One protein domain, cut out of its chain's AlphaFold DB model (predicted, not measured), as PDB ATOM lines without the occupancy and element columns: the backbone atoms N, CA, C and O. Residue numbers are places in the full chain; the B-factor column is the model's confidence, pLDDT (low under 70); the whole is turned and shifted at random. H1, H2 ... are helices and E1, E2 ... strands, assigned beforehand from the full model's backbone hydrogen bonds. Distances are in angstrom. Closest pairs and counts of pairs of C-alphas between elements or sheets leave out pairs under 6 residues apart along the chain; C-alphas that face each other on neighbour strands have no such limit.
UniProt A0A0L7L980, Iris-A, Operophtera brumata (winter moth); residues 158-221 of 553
ATOM      1  N   ASN A 158     -47.551   9.801 -19.734       78.50
ATOM      2  CA  ASN A 158     -48.955   9.569 -20.073       78.50
ATOM      3  C   ASN A 158     -49.408  10.589 -21.131       78.50
ATOM      4  O   ASN A 158     -49.319  11.793 -20.900       78.50
ATOM      5  N   PHE A 159     -49.929  10.114 -22.267       78.00
ATOM      6  CA  PHE A 159     -50.427  10.947 -23.370       78.00
ATOM      7  C   PHE A 159     -51.558  11.902 -22.962       78.00
ATOM      8  O   PHE A 159     -51.743  12.933 -23.603       78.00
ATOM      9  N   HIS A 160     -52.274  11.609 -21.874       79.38
ATOM     10  CA  HIS A 160     -53.288  12.509 -21.321       79.38
ATOM     11  C   HIS A 160     -52.706  13.809 -20.736       79.38
ATOM     12  O   HIS A 160     -53.452  14.767 -20.552       79.38
ATOM     13  N   LEU A 161     -51.395  13.868 -20.457       82.00
ATOM     14  CA  LEU A 161     -50.732  15.061 -19.911       82.00
ATOM     15  C   LEU A 161     -50.393  16.109 -20.973       82.00
ATOM     16  O   LEU A 161     -50.315  17.292 -20.650       82.00
ATOM     17  N   LEU A 162     -50.140  15.679 -22.211       85.56
ATOM     18  CA  LEU A 162     -49.761  16.565 -23.307       85.56
ATOM     19  C   LEU A 162     -50.234  15.967 -24.628       85.56
ATOM     20  O   LEU A 162     -49.691  14.958 -25.096       85.56
ATOM     21  N   THR A 163     -51.236  16.598 -25.236       86.94
ATOM     22  CA  THR A 163     -51.767  16.136 -26.520       86.94
ATOM     23  C   THR A 163     -50.742  16.339 -27.642       86.94
ATOM     24  O   THR A 163     -49.849  17.185 -27.518       86.94
ATOM     25  N   PRO A 164     -50.846  15.599 -28.762       86.81
ATOM     26  CA  PRO A 164     -49.926  15.764 -29.888       86.81
ATOM     27  C   PRO A 164     -49.882  17.195 -30.438       86.81
ATOM     28  O   PRO A 164     -48.809  17.692 -30.769       86.81
ATOM     29  N   GLU A 165     -51.029  17.874 -30.495       87.31
ATOM     30  CA  GLU A 165     -51.107  19.273 -30.932       87.31
ATOM     31  C   GLU A 165     -50.363  20.203 -29.968       87.31
ATOM     32  O   GLU A 165     -49.500  20.962 -30.400       87.31
ATOM     33  N   GLN A 166     -50.596  20.060 -28.658       88.75
ATOM     34  CA  GLN A 166     -49.891  20.847 -27.643       88.75
ATOM     35  C   GLN A 166     -48.378  20.615 -27.687       88.75
ATOM     36  O   GLN A 166     -47.607  21.570 -27.661       88.75
ATOM     37  N   LEU A 167     -47.935  19.358 -27.795       88.06
ATOM     38  CA  LEU A 167     -46.509  19.045 -27.894       88.06
ATOM     39  C   LEU A 167     -45.885  19.690 -29.138       88.06
ATOM     40  O   LEU A 167     -44.783  20.227 -29.070       88.06
ATOM     41  N   ARG A 168     -46.582  19.660 -30.276       87.62
ATOM     42  CA  ARG A 168     -46.115  20.274 -31.523       87.62
ATOM     43  C   ARG A 168     -45.975  21.793 -31.403       87.62
ATOM     44  O   ARG A 168     -44.965  22.340 -31.858       87.62
ATOM     45  N   ASP A 169     -46.949  22.454 -30.795       89.38
ATOM     46  CA  ASP A 169     -46.921  23.902 -30.592       89.38
ATOM     47  C   ASP A 169     -45.770  24.297 -29.655       89.38
ATOM     48  O   ASP A 169     -44.939  25.137 -30.013       89.38
ATOM     49  N   GLU A 170     -45.628  23.601 -28.524       88.88
ATOM     50  CA  GLU A 170     -44.535  23.826 -27.569       88.88
ATOM     51  C   GLU A 170     -43.157  23.590 -28.198       88.88
ATOM     52  O   GLU A 170     -42.239  24.394 -28.035       88.88
ATOM     53  N   MET A 171     -42.989  22.534 -28.996       86.50
ATOM     54  CA  MET A 171     -41.727  22.295 -29.701       86.50
ATOM     55  C   MET A 171     -41.407  23.379 -30.730       86.50
ATOM     56  O   MET A 171     -40.234  23.704 -30.924       86.50
ATOM     57  N   THR A 172     -42.419  23.946 -31.390       86.75
ATOM     58  CA  THR A 172     -42.228  25.049 -32.342       86.75
ATOM     59  C   THR A 172     -41.706  26.288 -31.617       86.75
ATOM     60  O   THR A 172     -40.739  26.906 -32.069       86.75
ATOM     61  N   ILE A 173     -42.277  26.595 -30.448       89.19
ATOM     62  CA  ILE A 173     -41.816  27.680 -29.572       89.19
ATOM     63  C   ILE A 173     -40.382  27.417 -29.108       89.19
ATOM     64  O   ILE A 173     -39.513  28.273 -29.280       89.19
ATOM     65  N   ILE A 174     -40.108  26.221 -28.576       87.00
ATOM     66  CA  ILE A 174     -38.777  25.839 -28.086       87.00
ATOM     67  C   ILE A 174     -37.745  25.975 -29.201       87.00
ATOM     68  O   ILE A 174     -36.713  26.601 -28.988       87.00
ATOM     69  N   THR A 175     -38.037  25.466 -30.400       85.06
ATOM     70  CA  THR A 175     -37.129  25.542 -31.556       85.06
ATOM     71  C   THR A 175     -36.770  26.987 -31.907       85.06
ATOM     72  O   THR A 175     -35.615  27.259 -32.232       85.06
ATOM     73  N   GLY A 176     -37.719  27.921 -31.789       85.62
ATOM     74  CA  GLY A 176     -37.470  29.352 -31.989       85.62
ATOM     75  C   GLY A 176     -36.558  29.992 -30.934       85.62
ATOM     76  O   GLY A 176     -35.963  31.035 -31.199       85.62
ATOM     77  N   LEU A 177     -36.422  29.372 -29.760       88.12
ATOM     78  CA  LEU A 177     -35.614  29.856 -28.635       88.12
ATOM     79  C   LEU A 177     -34.250  29.156 -28.511       88.12
ATOM     80  O   LEU A 177     -33.415  29.588 -27.713       88.12
ATOM     81  N   LEU A 178     -34.007  28.077 -29.263       86.81
ATOM     82  CA  LEU A 178     -32.759  27.318 -29.168       86.81
ATOM     83  C   LEU A 178     -31.554  28.112 -29.685       86.81
ATOM     84  O   LEU A 178     -31.610  28.833 -30.683       86.81
ATOM     85  N   SER A 179     -30.418  27.925 -29.013       84.19
ATOM     86  CA  SER A 179     -29.126  28.436 -29.467       84.19
ATOM     87  C   SER A 179     -28.651  27.713 -30.734       84.19
ATOM     88  O   SER A 179     -29.117  26.627 -31.082       84.19
ATOM     89  N   ARG A 180     -27.679  28.307 -31.438       79.88
ATOM     90  CA  ARG A 180     -27.164  27.763 -32.707       79.88
ATOM     91  C   ARG A 180     -26.521  26.381 -32.585       79.88
ATOM     92  O   ARG A 180     -26.448  25.697 -33.596       79.88
ATOM     93  N   ASP A 181     -26.106  25.967 -31.395       81.75
ATOM     94  CA  ASP A 181     -25.372  24.711 -31.187       81.75
ATOM     95  C   ASP A 181     -26.275  23.545 -30.757       81.75
ATOM     96  O   ASP A 181     -25.850  22.391 -30.768       81.75
ATOM     97  N   MET A 182     -27.533  23.836 -30.414       84.50
ATOM     98  CA  MET A 182     -28.495  22.856 -29.916       84.50
ATOM     99  C   MET A 182     -29.644  22.671 -30.906       84.50
ATOM    100  O   MET A 182     -30.050  23.605 -31.605       84.50
ATOM    101  N   THR A 183     -30.186  21.459 -30.948       86.88
ATOM    102  CA  THR A 183     -31.380  21.100 -31.719       86.88
ATOM    103  C   THR A 183     -32.251  20.125 -30.948       86.88
ATOM    104  O   THR A 183     -31.810  19.469 -30.001       86.88
ATOM    105  N   LEU A 184     -33.507  20.014 -31.371       85.44
ATOM    106  CA  LEU A 184     -34.350  18.900 -30.963       85.44
ATOM    107  C   LEU A 184     -33.862  17.609 -31.640       85.44
ATOM    108  O   LEU A 184     -33.415  17.664 -32.789       85.44
ATOM    109  N   PRO A 185     -33.961  16.450 -30.969       81.12
ATOM    110  CA  PRO A 185     -33.647  15.147 -31.545       81.12
ATOM    111  C   PRO A 185     -34.766  14.691 -32.492       81.12
ATOM    112  O   PRO A 185     -35.379  13.658 -32.277       81.12
ATOM    113  N   LEU A 186     -35.097  15.488 -33.509       77.75
ATOM    114  CA  LEU A 186     -36.076  15.160 -34.544       77.75
ATOM    115  C   LEU A 186     -35.613  15.746 -35.870       77.75
ATOM    116  O   LEU A 186     -35.194  16.902 -35.929       77.75
ATOM    117  N   ASN A 187     -35.757  14.972 -36.942       69.06
ATOM    118  CA  ASN A 187     -35.525  15.482 -38.289       69.06
ATOM    119  C   ASN A 187     -36.752  16.259 -38.785       69.06
ATOM    120  O   ASN A 187     -36.608  17.303 -39.418       69.06
ATOM    121  N   ASN A 188     -37.957  15.763 -38.482       71.25
ATOM    122  CA  ASN A 188     -39.207  16.398 -38.879       71.25
ATOM    123  C   ASN A 188     -40.260  16.337 -37.759       71.25
ATOM    124  O   ASN A 188     -40.717  15.269 -37.360       71.25
ATOM    125  N   LEU A 189     -40.694  17.514 -37.301       68.56
ATOM    126  CA  LEU A 189     -41.702  17.673 -36.247       68.56
ATOM    127  C   LEU A 189     -43.080  17.103 -36.619       68.56
ATOM    128  O   LEU A 189     -43.864  16.807 -35.722       68.56
ATOM    129  N   GLN A 190     -43.399  16.955 -37.910       68.50
ATOM    130  CA  GLN A 190     -44.703  16.449 -38.352       68.50
ATOM    131  C   GLN A 190     -44.769  14.922 -38.453       68.50
ATOM    132  O   GLN A 190     -45.800  14.350 -38.110       68.50
ATOM    133  N   SER A 191     -43.707  14.257 -38.915       72.06
ATOM    134  CA  SER A 191     -43.707  12.793 -39.073       72.06
ATOM    135  C   SER A 191     -43.241  12.057 -37.820       72.06
ATOM    136  O   SER A 191     -43.714  10.958 -37.547       72.06
ATOM    137  N   ASP A 192     -42.340  12.668 -37.044       75.94
ATOM    138  CA  ASP A 192     -41.581  11.957 -36.009       75.94
ATOM    139  C   ASP A 192     -42.044  12.304 -34.583       75.94
ATOM    140  O   ASP A 192     -41.413  11.915 -33.601       75.94
ATOM    141  N   LEU A 193     -43.173  13.010 -34.446       80.12
ATOM    142  CA  LEU A 193     -43.735  13.432 -33.157       80.12
ATOM    143  C   LEU A 193     -43.958  12.256 -32.189       80.12
ATOM    144  O   LEU A 193     -43.755  12.385 -30.985       80.12
ATOM    145  N   SER A 194     -44.331  11.085 -32.710       80.81
ATOM    146  CA  SER A 194     -44.518   9.865 -31.915       80.81
ATOM    147  C   SER A 194     -43.222   9.377 -31.258       80.81
ATOM    148  O   SER A 194     -43.246   8.906 -30.117       80.81
ATOM    149  N   LYS A 195     -42.078   9.531 -31.934       79.62
ATOM    150  CA  LYS A 195     -40.756   9.178 -31.396       79.62
ATOM    151  C   LYS A 195     -40.383  10.091 -30.228       79.62
ATOM    152  O   LYS A 195     -39.803   9.625 -29.252       79.62
ATOM    153  N   MET A 196     -40.804  11.360 -30.263       81.69
ATOM    154  CA  MET A 196     -40.538  12.320 -29.186       81.69
ATOM    155  C   MET A 196     -41.120  11.879 -27.844       81.69
ATOM    156  O   MET A 196     -40.447  12.006 -26.828       81.69
ATOM    157  N   TYR A 197     -42.327  11.307 -27.817       82.50
ATOM    158  CA  TYR A 197     -42.949  10.865 -26.561       82.50
ATOM    159  C   TYR A 197     -42.112   9.833 -25.790       82.50
ATOM    160  O   TYR A 197     -42.169   9.812 -24.564       82.50
ATOM    161  N   HIS A 198     -41.297   9.032 -26.483       80.19
ATOM    162  CA  HIS A 198     -40.380   8.070 -25.861       80.19
ATOM    163  C   HIS A 198     -39.150   8.742 -25.231       80.19
ATOM    164  O   HIS A 198     -38.503   8.165 -24.362       80.19
ATOM    165  N   LEU A 199     -38.836   9.966 -25.656       81.50
ATOM    166  CA  LEU A 199     -37.709  10.755 -25.165       81.50
ATOM    167  C   LEU A 199     -38.085  11.702 -24.021       81.50
ATOM    168  O   LEU A 199     -37.204  12.194 -23.310       81.50
ATOM    169  N   LEU A 200     -39.376  11.994 -23.853       85.50
ATOM    170  CA  LEU A 200     -39.854  12.876 -22.799       85.50
ATOM    171  C   LEU A 200     -39.669  12.219 -21.435       85.50
ATOM    172  O   LEU A 200     -40.112  11.099 -21.190       85.50
ATOM    173  N   THR A 201     -39.070  12.961 -20.509       86.00
ATOM    174  CA  THR A 201     -39.008  12.543 -19.105       86.00
ATOM    175  C   THR A 201     -39.948  13.416 -18.298       86.00
ATOM    176  O   THR A 201     -39.971  14.634 -18.457       86.00
ATOM    177  N   VAL A 202     -40.748  12.798 -17.438       86.69
ATOM    178  CA  VAL A 202     -41.772  13.498 -16.663       86.69
ATOM    179  C   VAL A 202     -41.557  13.265 -15.178       86.69
ATOM    180  O   VAL A 202     -41.231  12.163 -14.741       86.69
ATOM    181  N   LYS A 203     -41.713  14.328 -14.390       86.19
ATOM    182  CA  LYS A 203     -41.715  14.276 -12.927       86.19
ATOM    183  C   LYS A 203     -42.961  14.968 -12.410       86.19
ATOM    184  O   LYS A 203     -43.311  16.036 -12.896       86.19
ATOM    185  N   ALA A 204     -43.605  14.390 -11.406       83.69
ATOM    186  CA  ALA A 204     -44.734  15.015 -10.734       83.69
ATOM    187  C   ALA A 204     -44.323  15.505  -9.346       83.69
ATOM    188  O   ALA A 204     -43.560  14.849  -8.634       83.69
ATOM    189  N   ARG A 205     -44.863  16.654  -8.945       82.38
ATOM    190  CA  ARG A 205     -44.854  17.124  -7.560       82.38
ATOM    191  C   ARG A 205     -46.268  17.508  -7.169       82.38
ATOM    192  O   ARG A 205     -46.866  18.379  -7.793       82.38
ATOM    193  N   ALA A 206     -46.783  16.872  -6.127       79.12
ATOM    194  CA  ALA A 206     -48.043  17.259  -5.519       79.12
ATOM    195  C   ALA A 206     -47.784  18.236  -4.366       79.12
ATOM    196  O   ALA A 206     -46.875  18.051  -3.558       79.12
ATOM    197  N   SER A 207     -48.592  19.283  -4.308       80.19
ATOM    198  CA  SER A 207     -48.731  20.209  -3.188       80.19
ATOM    199  C   SER A 207     -50.184  20.168  -2.705       80.19
ATOM    200  O   SER A 207     -51.042  19.584  -3.361       80.19
ATOM    201  N   ASN A 208     -50.498  20.842  -1.600       82.12
ATOM    202  CA  ASN A 208     -51.852  20.868  -1.026       82.12
ATOM    203  C   ASN A 208     -52.919  21.453  -1.971       82.12
ATOM    204  O   ASN A 208     -54.107  21.296  -1.714       82.12
ATOM    205  N   LYS A 209     -52.512  22.172  -3.026       87.00
ATOM    206  CA  LYS A 209     -53.426  22.837  -3.971       87.00
ATOM    207  C   LYS A 209     -53.228  22.443  -5.432       87.00
ATOM    208  O   LYS A 209     -54.144  22.622  -6.223       87.00
ATOM    209  N   PHE A 210     -52.043  21.964  -5.801       84.06
ATOM    210  CA  PHE A 210     -51.673  21.770  -7.201       84.06
ATOM    211  C   PHE A 210     -50.862  20.496  -7.376       84.06
ATOM    212  O   PHE A 210     -50.005  20.183  -6.550       84.06
ATOM    213  N   ILE A 211     -51.093  19.817  -8.495       81.81
ATOM    214  CA  ILE A 211     -50.203  18.787  -9.020       81.81
ATOM    215  C   ILE A 211     -49.450  19.425 -10.182       81.81
ATOM    216  O   ILE A 211     -50.061  19.925 -11.123       81.81
ATOM    217  N   ILE A 212     -48.128  19.452 -10.087       84.81
ATOM    218  CA  ILE A 212     -47.248  20.064 -11.079       84.81
ATOM    219  C   ILE A 212     -46.516  18.945 -11.807       84.81
ATOM    220  O   ILE A 212     -45.796  18.170 -11.176       84.81
ATOM    221  N   PHE A 213     -46.677  18.891 -13.127       86.44
ATOM    222  CA  PHE A 213     -45.930  17.996 -14.003       86.44
ATOM    223  C   PHE A 213     -44.781  18.770 -14.660       86.44
ATOM    224  O   PHE A 213     -44.996  19.708 -15.420       86.44
ATOM    225  N   GLU A 214     -43.548  18.386 -14.347       87.56
ATOM    226  CA  GLU A 214     -42.329  18.875 -14.990       87.56
ATOM    227  C   GLU A 214     -41.974  17.910 -16.126       87.56
ATOM    228  O   GLU A 214     -41.452  16.819 -15.884       87.56
ATOM    229  N   ILE A 215     -42.278  18.306 -17.362       87.94
ATOM    230  CA  ILE A 215     -41.926  17.563 -18.577       87.94
ATOM    231  C   ILE A 215     -40.605  18.123 -19.104       87.94
ATOM    232  O   ILE A 215     -40.487  19.321 -19.351       87.94
ATOM    233  N   LYS A 216     -39.600  17.265 -19.274       86.88
ATOM    234  CA  LYS A 216     -38.299  17.639 -19.835       86.88
ATOM    235  C   LYS A 216     -38.142  17.044 -21.215       86.88
ATOM    236  O   LYS A 216     -38.229  15.828 -21.392       86.88
ATOM    237  N   ILE A 217     -37.839  17.927 -22.157       86.06
ATOM    238  CA  ILE A 217     -37.505  17.583 -23.531       86.06
ATOM    239  C   ILE A 217     -35.978  17.534 -23.638       86.06
ATOM    240  O   ILE A 217     -35.322  18.524 -23.294       86.06
ATOM    241  N   PRO A 218     -35.383  16.410 -24.067       85.00
ATOM    242  CA  PRO A 218     -33.948  16.353 -24.269       85.00
ATOM    243  C   PRO A 218     -33.559  17.223 -25.462       85.00
ATOM    244  O   PRO A 218     -34.163  17.155 -26.531       85.00
ATOM    245  N   LEU A 219     -32.518  18.025 -25.271       86.44
ATOM    246  CA  LEU A 219     -31.880  18.784 -26.336       86.44
ATOM    247  C   LEU A 219     -30.574  18.088 -26.698       86.44
ATOM    248  O   LEU A 219     -29.839  17.659 -25.806       86.44
ATOM    249  N   VAL A 220     -30.277  18.005 -27.988       87.56
ATOM    250  CA  VAL A 220     -29.055  17.375 -28.494       87.56
ATOM    251  C   VAL A 220     -28.146  18.407 -29.135       87.56
ATOM    252  O   VAL A 220     -28.607  19.434 -29.640       87.56
ATOM    253  N   SER A 221     -26.844  18.133 -29.106       85.69
ATOM    254  CA  SER A 221     -25.902  18.863 -29.953       85.69
ATOM    255  C   SER A 221     -26.246  18.631 -31.425       85.69
ATOM    256  O   SER A 221     -26.719  17.555 -31.791       85.69
TER     257      SER A 221
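AT A GLANCE: This is residues 158 to 221 of the 553 residues of the protein "Iris-A" of Operophtera brumata (winter moth) (UniProt A0A0L7L980). A narrow hairpin of two strands, E1 and E2, reaches out like an arm from a loose head made of helix H1, the short helix H2 and the long link between them, and the tip of the arm, residues 206 to 211, sticks out free. In the head the two helices stand about perpendicular, and after E2 the printed part runs back to the head, where residues 220 to 221 pair with residues 182 to 183 of the link. The printed part has 64 residues, with two named helices and two named strands in the order H1, H2, E1, E2; the sheet has the order E1 - E2 and is antiparallel, and the class is mixed, helices and strands. The whole is only just loose, close to compact, with a radius of gyration of the C-alphas of 13.0 A, and it is elongated, spanning 40 by 23 by 18 A.

HOW THE PARTS SIT: Start at Asn 158 and go on to H1, residues 164 to 177, then pass the link to H2, residues 193 to 199. Look at Pro 164 and Leu 193: H1 and H2 are close but not clearly touching, with 2 pairs of C-alphas within 8 A, and the C-alphas of these two residues, the closest of the two helices, are 7.4 A apart. The lines of these helices are about perpendicular, at 76 degrees. In H1 every O i to N i+4 pair is within hydrogen-bond range; in H2 0 of 3 are, while 4 of 4 O i to N i+3 pairs are. Next come E1, residues 201 to 206, and E2, residues 211 to 216, a hairpin of antiparallel neighbours with 162 degrees between their directions. Find N 203 and O 214, 2.9 A apart, and N 212 and O 205, 2.8 A apart, both within hydrogen-bond range. H1 is apart from E1 and from E2, and H2 is apart from E2.

IN THESE COORDINATES: Find C-alpha 164 at (-49.926, 15.764, -29.888); from there H1 runs 20.1 A to C-alpha 177. H2 begins at C-alpha 193, at (-43.735, 13.432, -33.157), and ends at C-alpha 199. E1 covers 17.0 A from C-alpha 201 to C-alpha 206, and E2 covers 16.1 A from C-alpha 211 to C-alpha 216, at (-38.299, 17.639, -19.835).

THE WHOLE: Look for the two C-alphas farthest apart at Asn 187 and Asn 208, 41.0 A from each other. The printed part has no cut. The link from H1 to H2, 15 residues, is long; those from H2 to E1 and from E1 to E2 are tight. The B-factor column gives a mean pLDDT of 83.2 for the printed part, and it is under 70 at residue 187 and residues 189 to 190.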